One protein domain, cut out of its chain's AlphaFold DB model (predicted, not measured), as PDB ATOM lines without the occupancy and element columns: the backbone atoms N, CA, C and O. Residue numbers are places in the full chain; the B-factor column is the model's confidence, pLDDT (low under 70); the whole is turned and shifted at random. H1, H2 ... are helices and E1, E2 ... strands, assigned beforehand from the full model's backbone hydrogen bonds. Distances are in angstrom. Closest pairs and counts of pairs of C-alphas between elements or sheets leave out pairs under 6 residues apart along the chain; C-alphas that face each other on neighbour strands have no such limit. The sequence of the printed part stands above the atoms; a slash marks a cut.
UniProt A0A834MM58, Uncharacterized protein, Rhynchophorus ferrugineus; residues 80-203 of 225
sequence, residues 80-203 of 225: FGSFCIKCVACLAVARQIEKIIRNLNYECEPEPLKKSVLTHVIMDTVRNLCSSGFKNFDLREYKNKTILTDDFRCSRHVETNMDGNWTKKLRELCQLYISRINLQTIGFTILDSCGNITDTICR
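AT A GLANCE: This is residues 80 to 203 of the 225 residues of an uncharacterized protein of Rhynchophorus ferrugineus (UniProt A0A834MM58). The long helix H1 forms the core of an elongated body, with parts of H2, H3, H4 and H5 packed round it and the hairpin of E1 and E2 near its first half. One end of the length is made by the beginning of H2 and the link before it, and the other by the strand hairpin and the long link after it. The printed part has 124 residues with five named helices and two named strands, in the order H1, H2, E1, E2, H3, H4, H5; the class is mostly helix, and the two-stranded sheet, E1 - E2, is antiparallel. The whole is compact, with a radius of gyration of the C-alphas of 15.4 A, and spans 49 by 26 by 24 A.

IN THESE COORDINATES: Strand E1 is residues 138 to 142, 12.0 A long, and begins with C-alpha 138 at (-0.056, -18.263, -23.943). E2 is residues 145 to 149, 11.9 A. H1 is residues 83 to 103, 30.2 A, from C-alpha 83 at (-16.575, -14.255, -22.018). H2 is residues 112 to 132, also 30.2 A. H3 is residues 166 to 180, 21.2 A, H4 residues 183 to 192, 13.8 A, and H5 residues 197 to 201, ending with C-alpha 201 at (-14.592, -10.272, -36.547).

HOW THE PARTS SIT: E1 and E2 form a hairpin, with N 140 and O 147 2.8 A apart and N 138 and O 149 3.0 A apart, within hydrogen-bond range. Residues 140 to 141 of E1 also pair antiparallel with residues 156 to 157. The closest C-alphas of H1 and E2, those of Val 88 and Ile 147, are 5.9 A apart. H1 is the hub, touching four helices. Its residues 97 to 101 touch H2, closest at C-alphas Ile 97 and Val 126, 6.3 A, at a steep tilt of 43 degrees, opposite ways; the two form a helical hairpin. H3 touches H1 at C-alphas Val 93 and Cys 174, 6.0 A, only just about perpendicular at 71 degrees. H3 touches H2 at C-alphas Cys 130 and Arg 171, 4.8 A, at a tilt of 34 degrees, only just shallow, opposite ways. H4 touches H1 at C-alphas Ile 101 and Gly 187, 6.3 A, and H2 at Thr 119 and Gln 184, 5.8 A, each at a steep tilt of 66 degrees. H5 touches H1 at C-alphas Ala 94 and Thr 198, 5.5 A. H2 and H5 are apart. Every O i to N i+4 pair is within hydrogen-bond range in H1, H2, H4 and H5, and 10 of 11 in H3.

THE WHOLE: The two C-alphas farthest apart, those of Glu 111 and Glu 159, are 49.4 A apart. The printed part has no cut. The link E2 to H3, residues 150 to 165, is long. The mean pLDDT of the printed part is 85.3; residues 80 to 81, 105 to 110, 112 to 113 and 193 to 195 are under 70.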
ATOM      1  N   PHE A  80     -15.388 -22.280 -22.212       50.09
ATOM      2  CA  PHE A  80     -14.424 -21.178 -22.148       50.09
ATOM      3  C   PHE A  80     -14.719 -20.400 -20.861       50.09
ATOM      4  O   PHE A  80     -15.836 -19.900 -20.722       50.09
ATOM      5  N   GLY A  81     -13.789 -20.409 -19.902       54.84
ATOM      6  CA  GLY A  81     -14.083 -20.115 -18.493       54.84
ATOM      7  C   GLY A  81     -14.671 -18.727 -18.231       54.84
ATOM      8  O   GLY A  81     -15.194 -18.478 -17.152       54.84
ATOM      9  N   SER A  82     -14.648 -17.831 -19.217       70.75
ATOM     10  CA  SER A  82     -15.389 -16.576 -19.208       70.75
ATOM     11  C   SER A  82     -15.532 -16.018 -20.628       70.75
ATOM     12  O   SER A  82     -14.799 -16.400 -21.548       70.75
ATOM     13  N   PHE A  83     -16.464 -15.078 -20.807       78.31
ATOM     14  CA  PHE A  83     -16.575 -14.255 -22.018       78.31
ATOM     15  C   PHE A  83     -15.242 -13.575 -22.376       78.31
ATOM     16  O   PHE A  83     -14.863 -13.525 -23.543       78.31
ATOM     17  N   CYS A  84     -14.474 -13.155 -21.365       79.12
ATOM     18  CA  CYS A  84     -13.171 -12.519 -21.544       79.12
ATOM     19  C   CYS A  84     -12.182 -13.418 -22.289       79.12
ATOM     20  O   CYS A  84     -11.507 -12.955 -23.202       79.12
ATOM     21  N   ILE A  85     -12.130 -14.714 -21.965       84.19
ATOM     22  CA  ILE A  85     -11.203 -15.635 -22.634       84.19
ATOM     23  C   ILE A  85     -11.577 -15.817 -24.113       84.19
ATOM     24  O   ILE A  85     -10.692 -15.876 -24.966       84.19
ATOM     25  N   LYS A  86     -12.877 -15.860 -24.439       88.06
ATOM     26  CA  LYS A  86     -13.333 -15.915 -25.839       88.06
ATOM     27  C   LYS A  86     -12.924 -14.665 -26.602       88.06
ATOM     28  O   LYS A  86     -12.360 -14.786 -27.685       88.06
ATOM     29  N   CYS A  87     -13.147 -13.490 -26.015       89.69
ATOM     30  CA  CYS A  87     -12.742 -12.231 -26.626       89.69
ATOM     31  C   CYS A  87     -11.235 -12.198 -26.889       89.69
ATOM     32  O   CYS A  87     -10.810 -11.949 -28.012       89.69
ATOM     33  N   VAL A  88     -10.420 -12.513 -25.880       91.44
ATOM     34  CA  VAL A  88      -8.960 -12.481 -26.011       91.44
ATOM     35  C   VAL A  88      -8.476 -13.479 -27.074       91.44
ATOM     36  O   VAL A  88      -7.607 -13.137 -27.875       91.44
ATOM     37  N   ALA A  89      -9.070 -14.674 -27.147       93.12
ATOM     38  CA  ALA A  89      -8.762 -15.641 -28.198       93.12
ATOM     39  C   ALA A  89      -9.180 -15.143 -29.593       93.12
ATOM     40  O   ALA A  89      -8.403 -15.272 -30.540       93.12
ATOM     41  N   CYS A  90     -10.359 -14.520 -29.716       93.69
ATOM     42  CA  CYS A  90     -10.809 -13.916 -30.969       93.69
ATOM     43  C   CYS A  90      -9.835 -12.836 -31.443       93.69
ATOM     44  O   CYS A  90      -9.373 -12.872 -32.584       93.69
ATOM     45  N   LEU A  91      -9.466 -11.916 -30.545       93.25
ATOM     46  CA  LEU A  91      -8.525 -10.835 -30.830       93.25
ATOM     47  C   LEU A  91      -7.154 -11.371 -31.246       93.25
ATOM     48  O   LEU A  91      -6.553 -10.832 -32.171       93.25
ATOM     49  N   ALA A  92      -6.663 -12.432 -30.603       94.81
ATOM     50  CA  ALA A  92      -5.392 -13.053 -30.967       94.81
ATOM     51  C   ALA A  92      -5.412 -13.616 -32.397       94.81
ATOM     52  O   ALA A  92      -4.486 -13.362 -33.167       94.81
ATOM     53  N   VAL A  93      -6.481 -14.325 -32.778       95.81
ATOM     54  CA  VAL A  93      -6.648 -14.838 -34.148       95.81
ATOM     55  C   VAL A  93      -6.769 -13.688 -35.147       95.81
ATOM     56  O   VAL A  93      -6.032 -13.652 -36.132       95.81
ATOM     57  N   ALA A  94      -7.658 -12.730 -34.878       93.62
ATOM     58  CA  ALA A  94      -7.926 -11.603 -35.763       93.62
ATOM     59  C   ALA A  94      -6.656 -10.773 -36.031       93.62
ATOM     60  O   ALA A  94      -6.349 -10.499 -37.186       93.62
ATOM     61  N   ARG A  95      -5.856 -10.474 -34.998       92.12
ATOM     62  CA  ARG A  95      -4.586  -9.736 -35.139       92.12
ATOM     63  C   ARG A  95      -3.548 -10.465 -35.984       92.12
ATOM     64  O   ARG A  95      -2.833  -9.827 -36.747       92.12
ATOM     65  N   GLN A  96      -3.440 -11.787 -35.856       94.50
ATOM     66  CA  GLN A  96      -2.496 -12.555 -36.675       94.50
ATOM     67  C   GLN A  96      -2.915 -12.567 -38.149       94.50
ATOM     68  O   GLN A  96      -2.064 -12.426 -39.025       94.50
ATOM     69  N   ILE A  97      -4.221 -12.659 -38.426       92.88
ATOM     70  CA  ILE A  97      -4.753 -12.509 -39.788       92.88
ATOM     71  C   ILE A  97      -4.463 -11.098 -40.317       92.88
ATOM     72  O   ILE A  97      -3.962 -10.961 -41.430       92.88
ATOM     73  N   GLU A  98      -4.714 -10.059 -39.513       90.50
ATOM     74  CA  GLU A  98      -4.414  -8.669 -39.876       90.50
ATOM     75  C   GLU A  98      -2.948  -8.484 -40.250       90.50
ATOM     76  O   GLU A  98      -2.639  -7.934 -41.302       90.50
ATOM     77  N   LYS A  99      -2.047  -8.985 -39.399       89.56
ATOM     78  CA  LYS A  99      -0.603  -8.893 -39.592       89.56
ATOM     79  C   LYS A  99      -0.181  -9.539 -40.904       89.56
ATOM     80  O   LYS A  99       0.610  -8.955 -41.631       89.56
ATOM     81  N   ILE A 100      -0.716 -10.717 -41.224       90.44
ATOM     82  CA  ILE A 100      -0.445 -11.377 -42.509       90.44
ATOM     83  C   ILE A 100      -0.879 -10.487 -43.667       90.44
ATOM     84  O   ILE A 100      -0.092 -10.278 -44.581       90.44
ATOM     85  N   ILE A 101      -2.099  -9.951 -43.617       88.06
ATOM     86  CA  ILE A 101      -2.644  -9.132 -44.704       88.06
ATOM     87  C   ILE A 101      -1.832  -7.845 -44.867       88.06
ATOM     88  O   ILE A 101      -1.432  -7.532 -45.979       88.06
ATOM     89  N   ARG A 102      -1.508  -7.144 -43.773       85.62
ATOM     90  CA  ARG A 102      -0.700  -5.913 -43.811       85.62
ATOM     91  C   ARG A 102       0.749  -6.154 -44.245       85.62
ATOM     92  O   ARG A 102       1.337  -5.294 -44.885       85.62
ATOM     93  N   ASN A 103       1.319  -7.316 -43.924       86.50
ATOM     94  CA  ASN A 103       2.673  -7.681 -44.349       86.50
ATOM     95  C   ASN A 103       2.764  -7.999 -45.845       86.50
ATOM     96  O   ASN A 103       3.860  -7.980 -46.407       86.50
ATOM     97  N   LEU A 104       1.638  -8.298 -46.494       82.06
ATOM     98  CA  LEU A 104       1.561  -8.358 -47.947       82.06
ATOM     99  C   LEU A 104       1.543  -6.912 -48.453       82.06
ATOM    100  O   LEU A 104       0.493  -6.361 -48.758       82.06
ATOM    101  N   ASN A 105       2.723  -6.286 -48.442       65.38
ATOM    102  CA  ASN A 105       2.942  -4.899 -48.835       65.38
ATOM    103  C   ASN A 105       2.348  -4.679 -50.236       65.38
ATOM    104  O   ASN A 105       2.765  -5.338 -51.193       65.38
ATOM    105  N   TYR A 106       1.331  -3.824 -50.337       65.25
ATOM    106  CA  TYR A 106       0.491  -3.725 -51.526       65.25
ATOM    107  C   TYR A 106       0.372  -2.264 -51.993       65.25
ATOM    108  O   TYR A 106      -0.028  -1.398 -51.221       65.25
ATOM    109  N   GLU A 107       0.734  -1.984 -53.251       58.22
ATOM    110  CA  GLU A 107       0.608  -0.654 -53.873       58.22
ATOM    111  C   GLU A 107      -0.832  -0.413 -54.345       58.22
ATOM    112  O   GLU A 107      -1.379  -1.237 -55.074       58.22
ATOM    113  N   CYS A 108      -1.422   0.722 -53.961       50.62
ATOM    114  CA  CYS A 108      -2.864   0.987 -53.826       50.62
ATOM    115  C   CYS A 108      -3.832   0.671 -54.990       50.62
ATOM    116  O   CYS A 108      -5.031   0.782 -54.769       50.62
ATOM    117  N   GLU A 109      -3.413   0.218 -56.174       57.12
ATOM    118  CA  GLU A 109      -4.348  -0.208 -57.231       57.12
ATOM    119  C   GLU A 109      -3.831  -1.430 -58.014       57.12
ATOM    120  O   GLU A 109      -2.997  -1.302 -58.915       57.12
ATOM    121  N   PRO A 110      -4.303  -2.656 -57.707       58.66
ATOM    122  CA  PRO A 110      -3.953  -3.833 -58.485       58.66
ATOM    123  C   PRO A 110      -4.770  -3.845 -59.752       58.66
ATOM    124  O   PRO A 110      -6.001  -3.835 -59.700       58.66
ATOM    125  N   GLU A 111      -4.097  -4.059 -60.877       70.12
ATOM    126  CA  GLU A 111      -4.777  -4.639 -62.026       70.12
ATOM    127  C   GLU A 111      -5.590  -5.882 -61.599       70.12
ATOM    128  O   GLU A 111      -5.165  -6.618 -60.700       70.12
ATOM    129  N   PRO A 112      -6.728  -6.188 -62.248       69.62
ATOM    130  CA  PRO A 112      -7.596  -7.308 -61.868       69.62
ATOM    131  C   PRO A 112      -6.855  -8.646 -61.703       69.62
ATOM    132  O   PRO A 112      -7.178  -9.446 -60.824       69.62
ATOM    133  N   LEU A 113      -5.814  -8.860 -62.513       65.31
ATOM    134  CA  LEU A 113      -4.940 -10.032 -62.471       65.31
ATOM    135  C   LEU A 113      -4.023 -10.049 -61.233       65.31
ATOM    136  O   LEU A 113      -3.791 -11.101 -60.645       65.31
ATOM    137  N   LYS A 114      -3.549  -8.885 -60.777       75.25
ATOM    138  CA  LYS A 114      -2.819  -8.747 -59.506       75.25
ATOM    139  C   LYS A 114      -3.754  -8.966 -58.314       75.25
ATOM    140  O   LYS A 114      -3.358  -9.593 -57.335       75.25
ATOM    141  N   LYS A 115      -5.015  -8.528 -58.421       77.50
ATOM    142  CA  LYS A 115      -6.041  -8.705 -57.382       77.50
ATOM    143  C   LYS A 115      -6.363 -10.183 -57.135       77.50
ATOM    144  O   LYS A 115      -6.467 -10.612 -55.983       77.50
ATOM    145  N   SER A 116      -6.499 -10.978 -58.198       80.44
ATOM    146  CA  SER A 116      -6.760 -12.419 -58.077       80.44
ATOM    147  C   SER A 116      -5.569 -13.165 -57.471       80.44
ATOM    148  O   SER A 116      -5.754 -13.930 -56.523       80.44
ATOM    149  N   VAL A 117      -4.344 -12.884 -57.932       83.25
ATOM    150  CA  VAL A 117      -3.113 -13.464 -57.370       83.25
ATOM    151  C   VAL A 117      -2.978 -13.122 -55.888       83.25
ATOM    152  O   VAL A 117      -2.780 -14.018 -55.071       83.25
ATOM    153  N   LEU A 118      -3.173 -11.854 -55.513       83.31
ATOM    154  CA  LEU A 118      -3.112 -11.432 -54.114       83.31
ATOM    155  C   LEU A 118      -4.174 -12.128 -53.258       83.31
ATOM    156  O   LEU A 118      -3.880 -12.567 -52.150       83.31
ATOM    157  N   THR A 119      -5.391 -12.288 -53.782       85.88
ATOM    158  CA  THR A 119      -6.460 -13.022 -53.087       85.88
ATOM    159  C   THR A 119      -6.030 -14.454 -52.777       85.88
ATOM    160  O   THR A 119      -6.214 -14.921 -51.651       85.88
ATOM    161  N   HIS A 120      -5.432 -15.147 -53.748       88.56
ATOM    162  CA  HIS A 120      -4.913 -16.498 -53.539       88.56
ATOM    163  C   HIS A 120      -3.812 -16.527 -52.475       88.56
ATOM    164  O   HIS A 120      -3.892 -17.334 -51.551       88.56
ATOM    165  N   VAL A 121      -2.857 -15.593 -52.539       89.94
ATOM    166  CA  VAL A 121      -1.771 -15.482 -51.552       89.94
ATOM    167  C   VAL A 121      -2.314 -15.225 -50.142       89.94
ATOM    168  O   VAL A 121      -1.900 -15.909 -49.203       89.94
ATOM    169  N   ILE A 122      -3.268 -14.300 -49.978       90.38
ATOM    170  CA  ILE A 122      -3.922 -14.033 -48.687       90.38
ATOM    171  C   ILE A 122      -4.577 -15.310 -48.161       90.38
ATOM    172  O   ILE A 122      -4.321 -15.711 -47.024       90.38
ATOM    173  N   MET A 123      -5.401 -15.971 -48.980       91.44
ATOM    174  CA  MET A 123      -6.113 -17.177 -48.558       91.44
ATOM    175  C   MET A 123      -5.157 -18.293 -48.139       91.44
ATOM    176  O   MET A 123      -5.365 -18.900 -47.090       91.44
ATOM    177  N   ASP A 124      -4.117 -18.564 -48.924       93.50
ATOM    178  CA  ASP A 124      -3.176 -19.646 -48.634       93.50
ATOM    179  C   ASP A 124      -2.333 -19.343 -47.395       93.50
ATOM    180  O   ASP A 124      -2.169 -20.206 -46.529       93.50
ATOM    181  N   THR A 125      -1.881 -18.097 -47.236       93.69
ATOM    182  CA  THR A 125      -1.097 -17.693 -46.060       93.69
ATOM    183  C   THR A 125      -1.938 -17.755 -44.785       93.69
ATOM    184  O   THR A 125      -1.487 -18.272 -43.760       93.69
ATOM    185  N   VAL A 126      -3.199 -17.317 -44.847       94.25
ATOM    186  CA  VAL A 126      -4.130 -17.406 -43.716       94.25
ATOM    187  C   VAL A 126      -4.518 -18.864 -43.412       94.25
ATOM    188  O   VAL A 126      -4.569 -19.250 -42.244       94.25
ATOM    189  N   ARG A 127      -4.729 -19.721 -44.421       95.06
ATOM    190  CA  ARG A 127      -4.942 -21.168 -44.200       95.06
ATOM    191  C   ARG A 127      -3.740 -21.811 -43.511       95.06
ATOM    192  O   ARG A 127      -3.927 -22.591 -42.577       95.06
ATOM    193  N   ASN A 128      -2.526 -21.447 -43.922       96.62
ATOM    194  CA  ASN A 128      -1.289 -21.925 -43.306       96.62
ATOM    195  C   ASN A 128      -1.143 -21.447 -41.852       96.62
ATOM    196  O   ASN A 128      -0.749 -22.239 -40.988       96.62
ATOM    197  N   LEU A 129      -1.532 -20.201 -41.551       96.12
ATOM    198  CA  LEU A 129      -1.651 -19.709 -40.174       96.12
ATOM    199  C   LEU A 129      -2.616 -20.587 -39.362       96.12
ATOM    200  O   LEU A 129      -2.262 -21.041 -38.273       96.12
ATOM    201  N   CYS A 130      -3.805 -20.879 -39.896       96.75
ATOM    202  CA  CYS A 130      -4.806 -21.682 -39.193       96.75
ATOM    203  C   CYS A 130      -4.423 -23.163 -39.026       96.75
ATOM    204  O   CYS A 130      -4.934 -23.816 -38.118       96.75
ATOM    205  N   SER A 131      -3.551 -23.725 -39.871       96.56
ATOM    206  CA  SER A 131      -3.126 -25.132 -39.778       96.56
ATOM    207  C   SER A 131      -1.888 -25.329 -38.898       96.56
ATOM    208  O   SER A 131      -1.813 -26.286 -38.124       96.56
ATOM    209  N   SER A 132      -0.919 -24.417 -38.989       94.75
ATOM    210  CA  SER A 132       0.433 -24.617 -38.449       94.75
ATOM    211  C   SER A 132       0.941 -23.474 -37.564       94.75
ATOM    212  O   SER A 132       1.959 -23.634 -36.882       94.75
ATOM    213  N   GLY A 133       0.216 -22.353 -37.516       94.56
ATOM    214  CA  GLY A 133       0.559 -21.169 -36.733       94.56
ATOM    215  C   GLY A 133       0.256 -21.291 -35.240       94.56
ATOM    216  O   GLY A 133       0.074 -22.392 -34.705       94.56
ATOM    217  N   PHE A 134       0.218 -20.135 -34.573       95.31
ATOM    218  CA  PHE A 134      -0.116 -19.966 -33.151       95.31
ATOM    219  C   PHE A 134       0.755 -20.763 -32.168       95.31
ATOM    220  O   PHE A 134       0.311 -21.102 -31.071       95.31
ATOM    221  N   LYS A 135       1.991 -21.089 -32.555       93.56
ATOM    222  CA  LYS A 135       2.941 -21.774 -31.669       93.56
ATOM    223  C   LYS A 135       3.324 -20.850 -30.518       93.56
ATOM    224  O   LYS A 135       3.490 -19.656 -30.733       93.56
ATOM    225  N   ASN A 136       3.501 -21.420 -29.329       91.69
ATOM    226  CA  ASN A 136       3.934 -20.703 -28.123       91.69
ATOM    227  C   ASN A 136       2.974 -19.597 -27.655       91.69
ATOM    228  O   ASN A 136       3.352 -18.779 -26.827       91.69
ATOM    229  N   PHE A 137       1.734 -19.567 -28.152       93.75
ATOM    230  CA  PHE A 137       0.731 -18.657 -27.615       93.75
ATOM    231  C   PHE A 137       0.361 -19.065 -26.202       93.75
ATOM    232  O   PHE A 137       0.112 -20.244 -25.937       93.75
ATOM    233  N   ASP A 138       0.265 -18.064 -25.340       92.25
ATOM    234  CA  ASP A 138      -0.056 -18.263 -23.943       92.25
ATOM    235  C   ASP A 138      -0.912 -17.126 -23.395       92.25
ATOM    236  O   ASP A 138      -0.916 -16.017 -23.946       92.25
ATOM    237  N   LEU A 139      -1.651 -17.404 -22.320       91.56
ATOM    238  CA  LEU A 139      -2.446 -16.389 -21.645       91.56
ATOM    239  C   LEU A 139      -1.553 -15.614 -20.689       91.56
ATOM    240  O   LEU A 139      -0.943 -16.169 -19.782       91.56
ATOM    241  N   ARG A 140      -1.471 -14.305 -20.897       90.38
ATOM    242  CA  ARG A 140      -0.550 -13.448 -20.162       90.38
ATOM    243  C   ARG A 140      -1.237 -12.195 -19.669       90.38
ATOM    244  O   ARG A 140      -2.237 -11.741 -20.216       90.38
ATOM    245  N   GLU A 141      -0.670 -11.622 -18.626       87.81
ATOM    246  CA  GLU A 141      -1.046 -10.335 -18.086       87.81
ATOM    247  C   GLU A 141       0.010  -9.305 -18.482       87.81
ATOM    248  O   GLU A 141       1.194  -9.447 -18.175       87.81
ATOM    249  N   TYR A 142      -0.429  -8.255 -19.165       84.81
ATOM    250  CA  TYR A 142       0.380  -7.095 -19.510       84.81
ATOM    251  C   TYR A 142      -0.370  -5.844 -19.066       84.81
ATOM    252  O   TYR A 142      -1.490  -5.603 -19.517       84.81
ATOM    253  N   LYS A 143       0.221  -5.054 -18.162       84.81
ATOM    254  CA  LYS A 143      -0.383  -3.816 -17.625       84.81
ATOM    255  C   LYS A 143      -1.822  -4.020 -17.125       84.81
ATOM    256  O   LYS A 143      -2.729  -3.284 -17.505       84.81
ATOM    257  N   ASN A 144      -2.018  -5.052 -16.300       81.25
ATOM    258  CA  ASN A 144      -3.311  -5.474 -15.738       81.25
ATOM    259  C   ASN A 144      -4.369  -5.870 -16.786       81.25
ATOM    260  O   ASN A 144      -5.561  -5.910 -16.487       81.25
ATOM    261  N   LYS A 145      -3.959  -6.148 -18.030       81.50
ATOM    262  CA  LYS A 145      -4.835  -6.655 -19.089       81.50
ATOM    263  C   LYS A 145      -4.447  -8.081 -19.426       81.50
ATOM    264  O   LYS A 145      -3.277  -8.374 -19.671       81.50
ATOM    265  N   THR A 146      -5.445  -8.953 -19.494       86.25
ATOM    266  CA  THR A 146      -5.260 -10.312 -19.993       86.25
ATOM    267  C   THR A 146      -5.194 -10.292 -21.516       86.25
ATOM    268  O   THR A 146      -6.103  -9.800 -22.186       86.25
ATOM    269  N   ILE A 147      -4.111 -10.827 -22.060       89.00
ATOM    270  CA  ILE A 147      -3.841 -10.946 -23.488       89.00
ATOM    271  C   ILE A 147      -3.438 -12.381 -23.809       89.00
ATOM    272  O   ILE A 147      -2.994 -13.118 -22.935       89.00
ATOM    273  N   LEU A 148      -3.586 -12.780 -25.067       92.94
ATOM    274  CA  LEU A 148      -3.097 -14.059 -25.557       92.94
ATOM    275  C   LEU A 148      -2.069 -13.776 -26.644       92.94
ATOM    276  O   LEU A 148      -2.393 -13.156 -27.660       92.94
ATOM    277  N   THR A 149      -0.823 -14.149 -26.381       92.00
ATOM    278  CA  THR A 149       0.321 -13.740 -27.198       92.00
ATOM    279  C   THR A 149       1.447 -14.764 -27.117       92.00
ATOM    280  O   THR A 149       1.578 -15.485 -26.130       92.00
ATOM    281  N   ASP A 150       2.237 -14.825 -28.180       91.44
ATOM    282  CA  ASP A 150       3.530 -15.500 -28.271       91.44
ATOM    283  C   ASP A 150       4.710 -14.591 -27.876       91.44
ATOM    284  O   ASP A 150       5.848 -15.052 -27.821       91.44
ATOM    285  N   ASP A 151       4.455 -13.312 -27.579       87.62
ATOM    286  CA  ASP A 151       5.457 -12.376 -27.078       87.62
ATOM    287  C   ASP A 151       5.454 -12.332 -25.547       87.62
ATOM    288  O   ASP A 151       4.528 -11.854 -24.885       87.62
ATOM    289  N   PHE A 152       6.539 -12.831 -24.967       87.88
ATOM    290  CA  PHE A 152       6.689 -12.951 -23.521       87.88
ATOM    291  C   PHE A 152       7.331 -11.724 -22.873       87.88
ATOM    292  O   PHE A 152       7.471 -11.680 -21.647       87.88
ATOM    293  N   ARG A 153       7.718 -10.717 -23.666       89.69
ATOM    294  CA  ARG A 153       8.347  -9.499 -23.151       89.69
ATOM    295  C   ARG A 153       7.351  -8.714 -22.298       89.69
ATOM    296  O   ARG A 153       6.206  -8.494 -22.681       89.69
ATOM    297  N   CYS A 154       7.811  -8.269 -21.128       89.38
ATOM    298  CA  CYS A 154       7.069  -7.399 -20.206       89.38
ATOM    299  C   CYS A 154       5.703  -7.932 -19.726       89.38
ATOM    300  O   CYS A 154       4.899  -7.161 -19.203       89.38
ATOM    301  N   SER A 155       5.428  -9.226 -19.888       90.50
ATOM    302  CA  SER A 155       4.147  -9.835 -19.535       90.50
ATOM    303  C   SER A 155       4.343 -11.031 -18.609       90.50
ATOM    304  O   SER A 155       5.333 -11.764 -18.699       90.50
ATOM    305  N   ARG A 156       3.389 -11.242 -17.704       90.00
ATOM    306  CA  ARG A 156       3.402 -12.339 -16.730       90.00
ATOM    307  C   ARG A 156       2.494 -13.466 -17.202       90.00
ATOM    308  O   ARG A 156       1.407 -13.189 -17.693       90.00
ATOM    309  N   HIS A 157       2.917 -14.715 -17.034       90.94
ATOM    310  CA  HIS A 157       2.047 -15.865 -17.285       90.94
ATOM    311  C   HIS A 157       0.795 -15.825 -16.397       90.94
ATOM    312  O   HIS A 157       0.889 -15.490 -15.211       90.94
ATOM    313  N   VAL A 158      -0.359 -16.168 -16.963       88.75
ATOM    314  CA  VAL A 158      -1.614 -16.362 -16.232       88.75
ATOM    315  C   VAL A 158      -1.959 -17.839 -16.307       88.75
ATOM    316  O   VAL A 158      -2.387 -18.321 -17.350       88.75
ATOM    317  N   GLU A 159      -1.796 -18.540 -15.186       85.94
ATOM    318  CA  GLU A 159      -2.095 -19.968 -15.114       85.94
ATOM    319  C   GLU A 159      -3.567 -20.245 -15.397       85.94
ATOM    320  O   GLU A 159      -4.473 -19.671 -14.778       85.94
ATOM    321  N   THR A 160      -3.809 -21.170 -16.321       84.19
ATOM    322  CA  THR A 160      -5.156 -21.631 -16.638       84.19
ATOM    323  C   THR A 160      -5.197 -23.126 -16.895       84.19
ATOM    324  O   THR A 160      -4.216 -23.789 -17.209       84.19
ATOM    325  N   ASN A 161      -6.406 -23.678 -16.883       83.25
ATOM    326  CA  ASN A 161      -6.639 -25.046 -17.336       83.25
ATOM    327  C   ASN A 161      -6.479 -25.235 -18.862       83.25
ATOM    328  O   ASN A 161      -6.756 -26.330 -19.354       83.25
ATOM    329  N   MET A 162      -6.134 -24.177 -19.605       85.00
ATOM    330  CA  MET A 162      -5.890 -24.186 -21.051       85.00
ATOM    331  C   MET A 162      -4.399 -24.147 -21.402       85.00
ATOM    332  O   MET A 162      -4.062 -24.231 -22.585       85.00
ATOM    333  N   ASP A 163      -3.518 -24.068 -20.407       84.69
ATOM    334  CA  ASP A 163      -2.072 -24.042 -20.606       84.69
ATOM    335  C   ASP A 163      -1.628 -25.296 -21.382       84.69
ATOM    336  O   ASP A 163      -2.161 -26.398 -21.208       84.69
ATOM    337  N   GLY A 164      -0.732 -25.107 -22.352       88.12
ATOM    338  CA  GLY A 164      -0.334 -26.145 -23.315       88.12
ATOM    339  C   GLY A 164      -1.363 -26.467 -24.413       88.12
ATOM    340  O   GLY A 164      -1.005 -27.064 -25.427       88.12
ATOM    341  N   ASN A 165      -2.622 -26.030 -24.286       92.06
ATOM    342  CA  ASN A 165      -3.686 -26.284 -25.268       92.06
ATOM    343  C   ASN A 165      -4.013 -25.074 -26.164       92.06
ATOM    344  O   ASN A 165      -4.749 -25.221 -27.145       92.06
ATOM    345  N   TRP A 166      -3.454 -23.894 -25.879       92.81
ATOM    346  CA  TRP A 166      -3.704 -22.657 -26.631       92.81
ATOM    347  C   TRP A 166      -3.425 -22.772 -28.125       92.81
ATOM    348  O   TRP A 166      -4.262 -22.372 -28.931       92.81
ATOM    349  N   THR A 167      -2.301 -23.387 -28.505       94.31
ATOM    350  CA  THR A 167      -1.930 -23.561 -29.920       94.31
ATOM    351  C   THR A 167      -3.027 -24.302 -30.687       94.31
ATOM    352  O   THR A 167      -3.511 -23.829 -31.715       94.31
ATOM    353  N   LYS A 168      -3.462 -25.458 -30.168       94.62
ATOM    354  CA  LYS A 168      -4.545 -26.242 -30.771       94.62
ATOM    355  C   LYS A 168      -5.828 -25.420 -30.822       94.62
ATOM    356  O   LYS A 168      -6.499 -25.389 -31.853       94.62
ATOM    357  N   LYS A 169      -6.145 -24.717 -29.732       93.31
ATOM    358  CA  LYS A 169      -7.409 -24.001 -29.632       93.31
ATOM    359  C   LYS A 169      -7.521 -22.828 -30.601       93.31
ATOM    360  O   LYS A 169      -8.574 -22.631 -31.203       93.31
ATOM    361  N   LEU A 170      -6.444 -22.069 -30.768       95.94
ATOM    362  CA  LEU A 170      -6.409 -20.946 -31.697       95.94
ATOM    363  C   LEU A 170      -6.483 -21.399 -33.148       95.94
ATOM    364  O   LEU A 170      -7.146 -20.744 -33.944       95.94
ATOM    365  N   ARG A 171      -5.890 -22.548 -33.485       96.75
ATOM    366  CA  ARG A 171      -6.038 -23.154 -34.816       96.75
ATOM    367  C   ARG A 171      -7.484 -23.536 -35.112       96.75
ATOM    368  O   ARG A 171      -7.994 -23.164 -36.164       96.75
ATOM    369  N   GLU A 172      -8.166 -24.193 -34.172       95.31
ATOM    370  CA  GLU A 172      -9.598 -24.516 -34.305       95.31
ATOM    371  C   GLU A 172     -10.449 -23.253 -34.511       95.31
ATOM    372  O   GLU A 172     -11.306 -23.217 -35.394       95.31
ATOM    373  N   LEU A 173     -10.202 -22.202 -33.720       94.25
ATOM    374  CA  LEU A 173     -10.903 -20.924 -33.865       94.25
ATOM    375  C   LEU A 173     -10.592 -20.246 -35.199       94.25
ATOM    376  O   LEU A 173     -11.505 -19.777 -35.865       94.25
ATOM    377  N   CYS A 174      -9.330 -20.240 -35.620       96.62
ATOM    378  CA  CYS A 174      -8.910 -19.687 -36.902       96.62
ATOM    379  C   CYS A 174      -9.624 -20.388 -38.059       96.62
ATOM    380  O   CYS A 174     -10.236 -19.717 -38.884       96.62
ATOM    381  N   GLN A 175      -9.640 -21.725 -38.071       95.56
ATOM    382  CA  GLN A 175     -10.362 -22.520 -39.070       95.56
ATOM    383  C   GLN A 175     -11.860 -22.197 -39.087       95.56
ATOM    384  O   GLN A 175     -12.437 -21.972 -40.153       95.56
ATOM    385  N   LEU A 176     -12.481 -22.113 -37.907       93.38
ATOM    386  CA  LEU A 176     -13.878 -21.712 -37.777       93.38
ATOM    387  C   LEU A 176     -14.114 -20.312 -38.357       93.38
ATOM    388  O   LEU A 176     -15.086 -20.110 -39.084       93.38
ATOM    389  N   TYR A 177     -13.229 -19.361 -38.062       92.25
ATOM    390  CA  TYR A 177     -13.351 -17.986 -38.529       92.25
ATOM    391  C   TYR A 177     -13.254 -17.909 -40.047       92.25
ATOM    392  O   TYR A 177     -14.190 -17.436 -40.691       92.25
ATOM    393  N   ILE A 178     -12.201 -18.471 -40.637       92.81
ATOM    394  CA  ILE A 178     -11.994 -18.422 -42.090       92.81
ATOM    395  C   ILE A 178     -13.078 -19.168 -42.877       92.81
ATOM    396  O   ILE A 178     -13.312 -18.844 -44.034       92.81
ATOM    397  N   SER A 179     -13.771 -20.131 -42.255       92.50
ATOM    398  CA  SER A 179     -14.893 -20.843 -42.884       92.50
ATOM    399  C   SER A 179     -16.173 -20.007 -42.996       92.50
ATOM    400  O   SER A 179     -17.060 -20.350 -43.775       92.50
ATOM    401  N   ARG A 180     -16.294 -18.929 -42.208       89.25
ATOM    402  CA  ARG A 180     -17.510 -18.099 -42.128       89.25
ATOM    403  C   ARG A 180     -17.311 -16.663 -42.590       89.25
ATOM    404  O   ARG A 180     -18.296 -15.957 -42.773       89.25
ATOM    405  N   ILE A 181     -16.067 -16.219 -42.745       86.88
ATOM    406  CA  ILE A 181     -15.757 -14.872 -43.219       86.88
ATOM    407  C   ILE A 181     -15.346 -14.895 -44.690       86.88
ATOM    408  O   ILE A 181     -14.667 -15.812 -45.150       86.88
ATOM    409  N   ASN A 182     -15.702 -13.844 -45.429       87.94
ATOM    410  CA  ASN A 182     -15.199 -13.644 -46.782       87.94
ATOM    411  C   ASN A 182     -13.806 -12.989 -46.716       87.94
ATOM    412  O   ASN A 182     -13.685 -11.762 -46.691       87.94
ATOM    413  N   LEU A 183     -12.757 -13.820 -46.660       86.06
ATOM    414  CA  LEU A 183     -11.362 -13.363 -46.574       86.06
ATOM    415  C   LEU A 183     -10.951 -12.444 -47.728       86.06
ATOM    416  O   LEU A 183     -10.145 -11.549 -47.512       86.06
ATOM    417  N   GLN A 184     -11.509 -12.631 -48.926       85.25
ATOM    418  CA  GLN A 184     -11.228 -11.759 -50.065       85.25
ATOM    419  C   GLN A 184     -11.720 -10.336 -49.786       85.25
ATOM    420  O   GLN A 184     -10.956  -9.382 -49.886       85.25
ATOM    421  N   THR A 185     -12.985 -10.196 -49.384       82.81
ATOM    422  CA  THR A 185     -13.595  -8.883 -49.113       82.81
ATOM    423  C   THR A 185     -12.918  -8.192 -47.932       82.81
ATOM    424  O   THR A 185     -12.566  -7.015 -48.011       82.81
ATOM    425  N   ILE A 186     -12.684  -8.936 -46.847       80.06
ATOM    426  CA  ILE A 186     -12.028  -8.412 -45.644       80.06
ATOM    427  C   ILE A 186     -10.574  -8.033 -45.938       80.06
ATOM    428  O   ILE A 186     -10.129  -6.980 -45.496       80.06
ATOM    429  N   GLY A 187      -9.858  -8.853 -46.712       80.50
ATOM    430  CA  GLY A 187      -8.477  -8.597 -47.107       80.50
ATOM    431  C   GLY A 187      -8.321  -7.275 -47.844       80.50
ATOM    432  O   GLY A 187      -7.530  -6.444 -47.413       80.50
ATOM    433  N   PHE A 188      -9.130  -7.035 -48.879       79.69
ATOM    434  CA  PHE A 188      -9.101  -5.750 -49.585       79.69
ATOM    435  C   PHE A 188      -9.561  -4.595 -48.707       79.69
ATOM    436  O   PHE A 188      -8.932  -3.555 -48.731       79.69
ATOM    437  N   THR A 189     -10.558  -4.786 -47.841       78.12
ATOM    438  CA  THR A 189     -10.954  -3.720 -46.905       78.12
ATOM    439  C   THR A 189      -9.790  -3.304 -45.994       78.12
ATOM    440  O   THR A 189      -9.614  -2.119 -45.745       78.12
ATOM    441  N   ILE A 190      -8.970  -4.244 -45.513       77.38
ATOM    442  CA  ILE A 190      -7.808  -3.949 -44.647       77.38
ATOM    443  C   ILE A 190      -6.659  -3.284 -45.416       77.38
ATOM    444  O   ILE A 190      -5.903  -2.514 -44.826       77.38
ATOM    445  N   LEU A 191      -6.499  -3.615 -46.699       76.00
ATOM    446  CA  LEU A 191      -5.481  -3.015 -47.564       76.00
ATOM    447  C   LEU A 191      -5.897  -1.618 -48.050       76.00
ATOM    448  O   LEU A 191      -5.070  -0.713 -48.068       76.00
ATOM    449  N   ASP A 192      -7.174  -1.443 -48.390       71.12
ATOM    450  CA  ASP A 192      -7.735  -0.220 -48.978       71.12
ATOM    451  C   ASP A 192      -8.119   0.823 -47.912       71.12
ATOM    452  O   ASP A 192      -8.285   2.002 -48.214       71.12
ATOM    453  N   SER A 193      -8.287   0.411 -46.651       62.62
ATOM    454  CA  SER A 193      -8.662   1.303 -45.550       62.62
ATOM    455  C   SER A 193      -7.825   1.044 -44.298       62.62
ATOM    456  O   SER A 193      -7.339  -0.062 -44.073       62.62
ATOM    457  N   CYS A 194      -7.755   2.019 -43.385       61.12
ATOM    458  CA  CYS A 194      -7.309   1.798 -41.999       61.12
ATOM    459  C   CYS A 194      -8.293   0.919 -41.190       61.12
ATOM    460  O   CYS A 194      -8.384   1.029 -39.969       61.12
ATOM    461  N   GLY A 195      -9.067   0.062 -41.862       64.19
ATOM    462  CA  GLY A 195     -10.034  -0.836 -41.266       64.19
ATOM    463  C   GLY A 195      -9.371  -1.797 -40.289       64.19
ATOM    464  O   GLY A 195      -8.283  -2.325 -40.524       64.19
ATOM    465  N   ASN A 196     -10.056  -2.029 -39.178       75.69
ATOM    466  CA  ASN A 196      -9.594  -2.869 -38.091       75.69
ATOM    467  C   ASN A 196     -10.340  -4.208 -38.145       75.69
ATOM    468  O   ASN A 196     -11.533  -4.297 -37.839       75.69
ATOM    469  N   ILE A 197      -9.633  -5.276 -38.526       83.75
ATOM    470  CA  ILE A 197     -10.231  -6.612 -38.670       83.75
ATOM    471  C   ILE A 197     -10.843  -7.117 -37.357       83.75
ATOM    472  O   ILE A 197     -11.788  -7.909 -37.366       83.75
ATOM    473  N   THR A 198     -10.326  -6.653 -36.216       84.81
ATOM    474  CA  THR A 198     -10.838  -7.057 -34.908       84.81
ATOM    475  C   THR A 198     -12.252  -6.538 -34.672       84.81
ATOM    476  O   THR A 198     -13.044  -7.229 -34.028       84.81
ATOM    477  N   ASP A 199     -12.620  -5.396 -35.256       83.00
ATOM    478  CA  ASP A 199     -13.982  -4.871 -35.167       83.00
ATOM    479  C   ASP A 199     -14.936  -5.671 -36.062       83.00
ATOM    480  O   ASP A 199     -16.018  -6.061 -35.624       83.00
ATOM    481  N   THR A 200     -14.491  -6.036 -37.268       83.31
ATOM    482  CA  THR A 200     -15.263  -6.866 -38.210       83.31
ATOM    483  C   THR A 200     -15.500  -8.291 -37.695       83.31
ATOM    484  O   THR A 200     -16.558  -8.880 -37.925       83.31
ATOM    485  N   ILE A 201     -14.522  -8.875 -36.999       87.31
ATOM    486  CA  ILE A 201     -14.592 -10.272 -36.547       87.31
ATOM    487  C   ILE A 201     -15.139 -10.367 -35.116       87.31
ATOM    488  O   ILE A 201     -16.056 -11.153 -34.864       87.31
ATOM    489  N   CYS A 202     -14.603  -9.579 -34.182       88.81
ATOM    490  CA  CYS A 202     -14.735  -9.845 -32.748       88.81
ATOM    491  C   CYS A 202     -15.689  -8.908 -31.995       88.81
ATOM    492  O   CYS A 202     -16.304  -9.352 -31.023       88.81
ATOM    493  N   ARG A 203     -15.812  -7.630 -32.376       84.94
ATOM    494  CA  ARG A 203     -16.520  -6.602 -31.576       84.94
ATOM    495  C   ARG A 203     -17.851  -6.175 -32.189       84.94
ATOM    496  O   ARG A 203     -18.103  -6.425 -33.358       84.94
TER     497      ARG A 203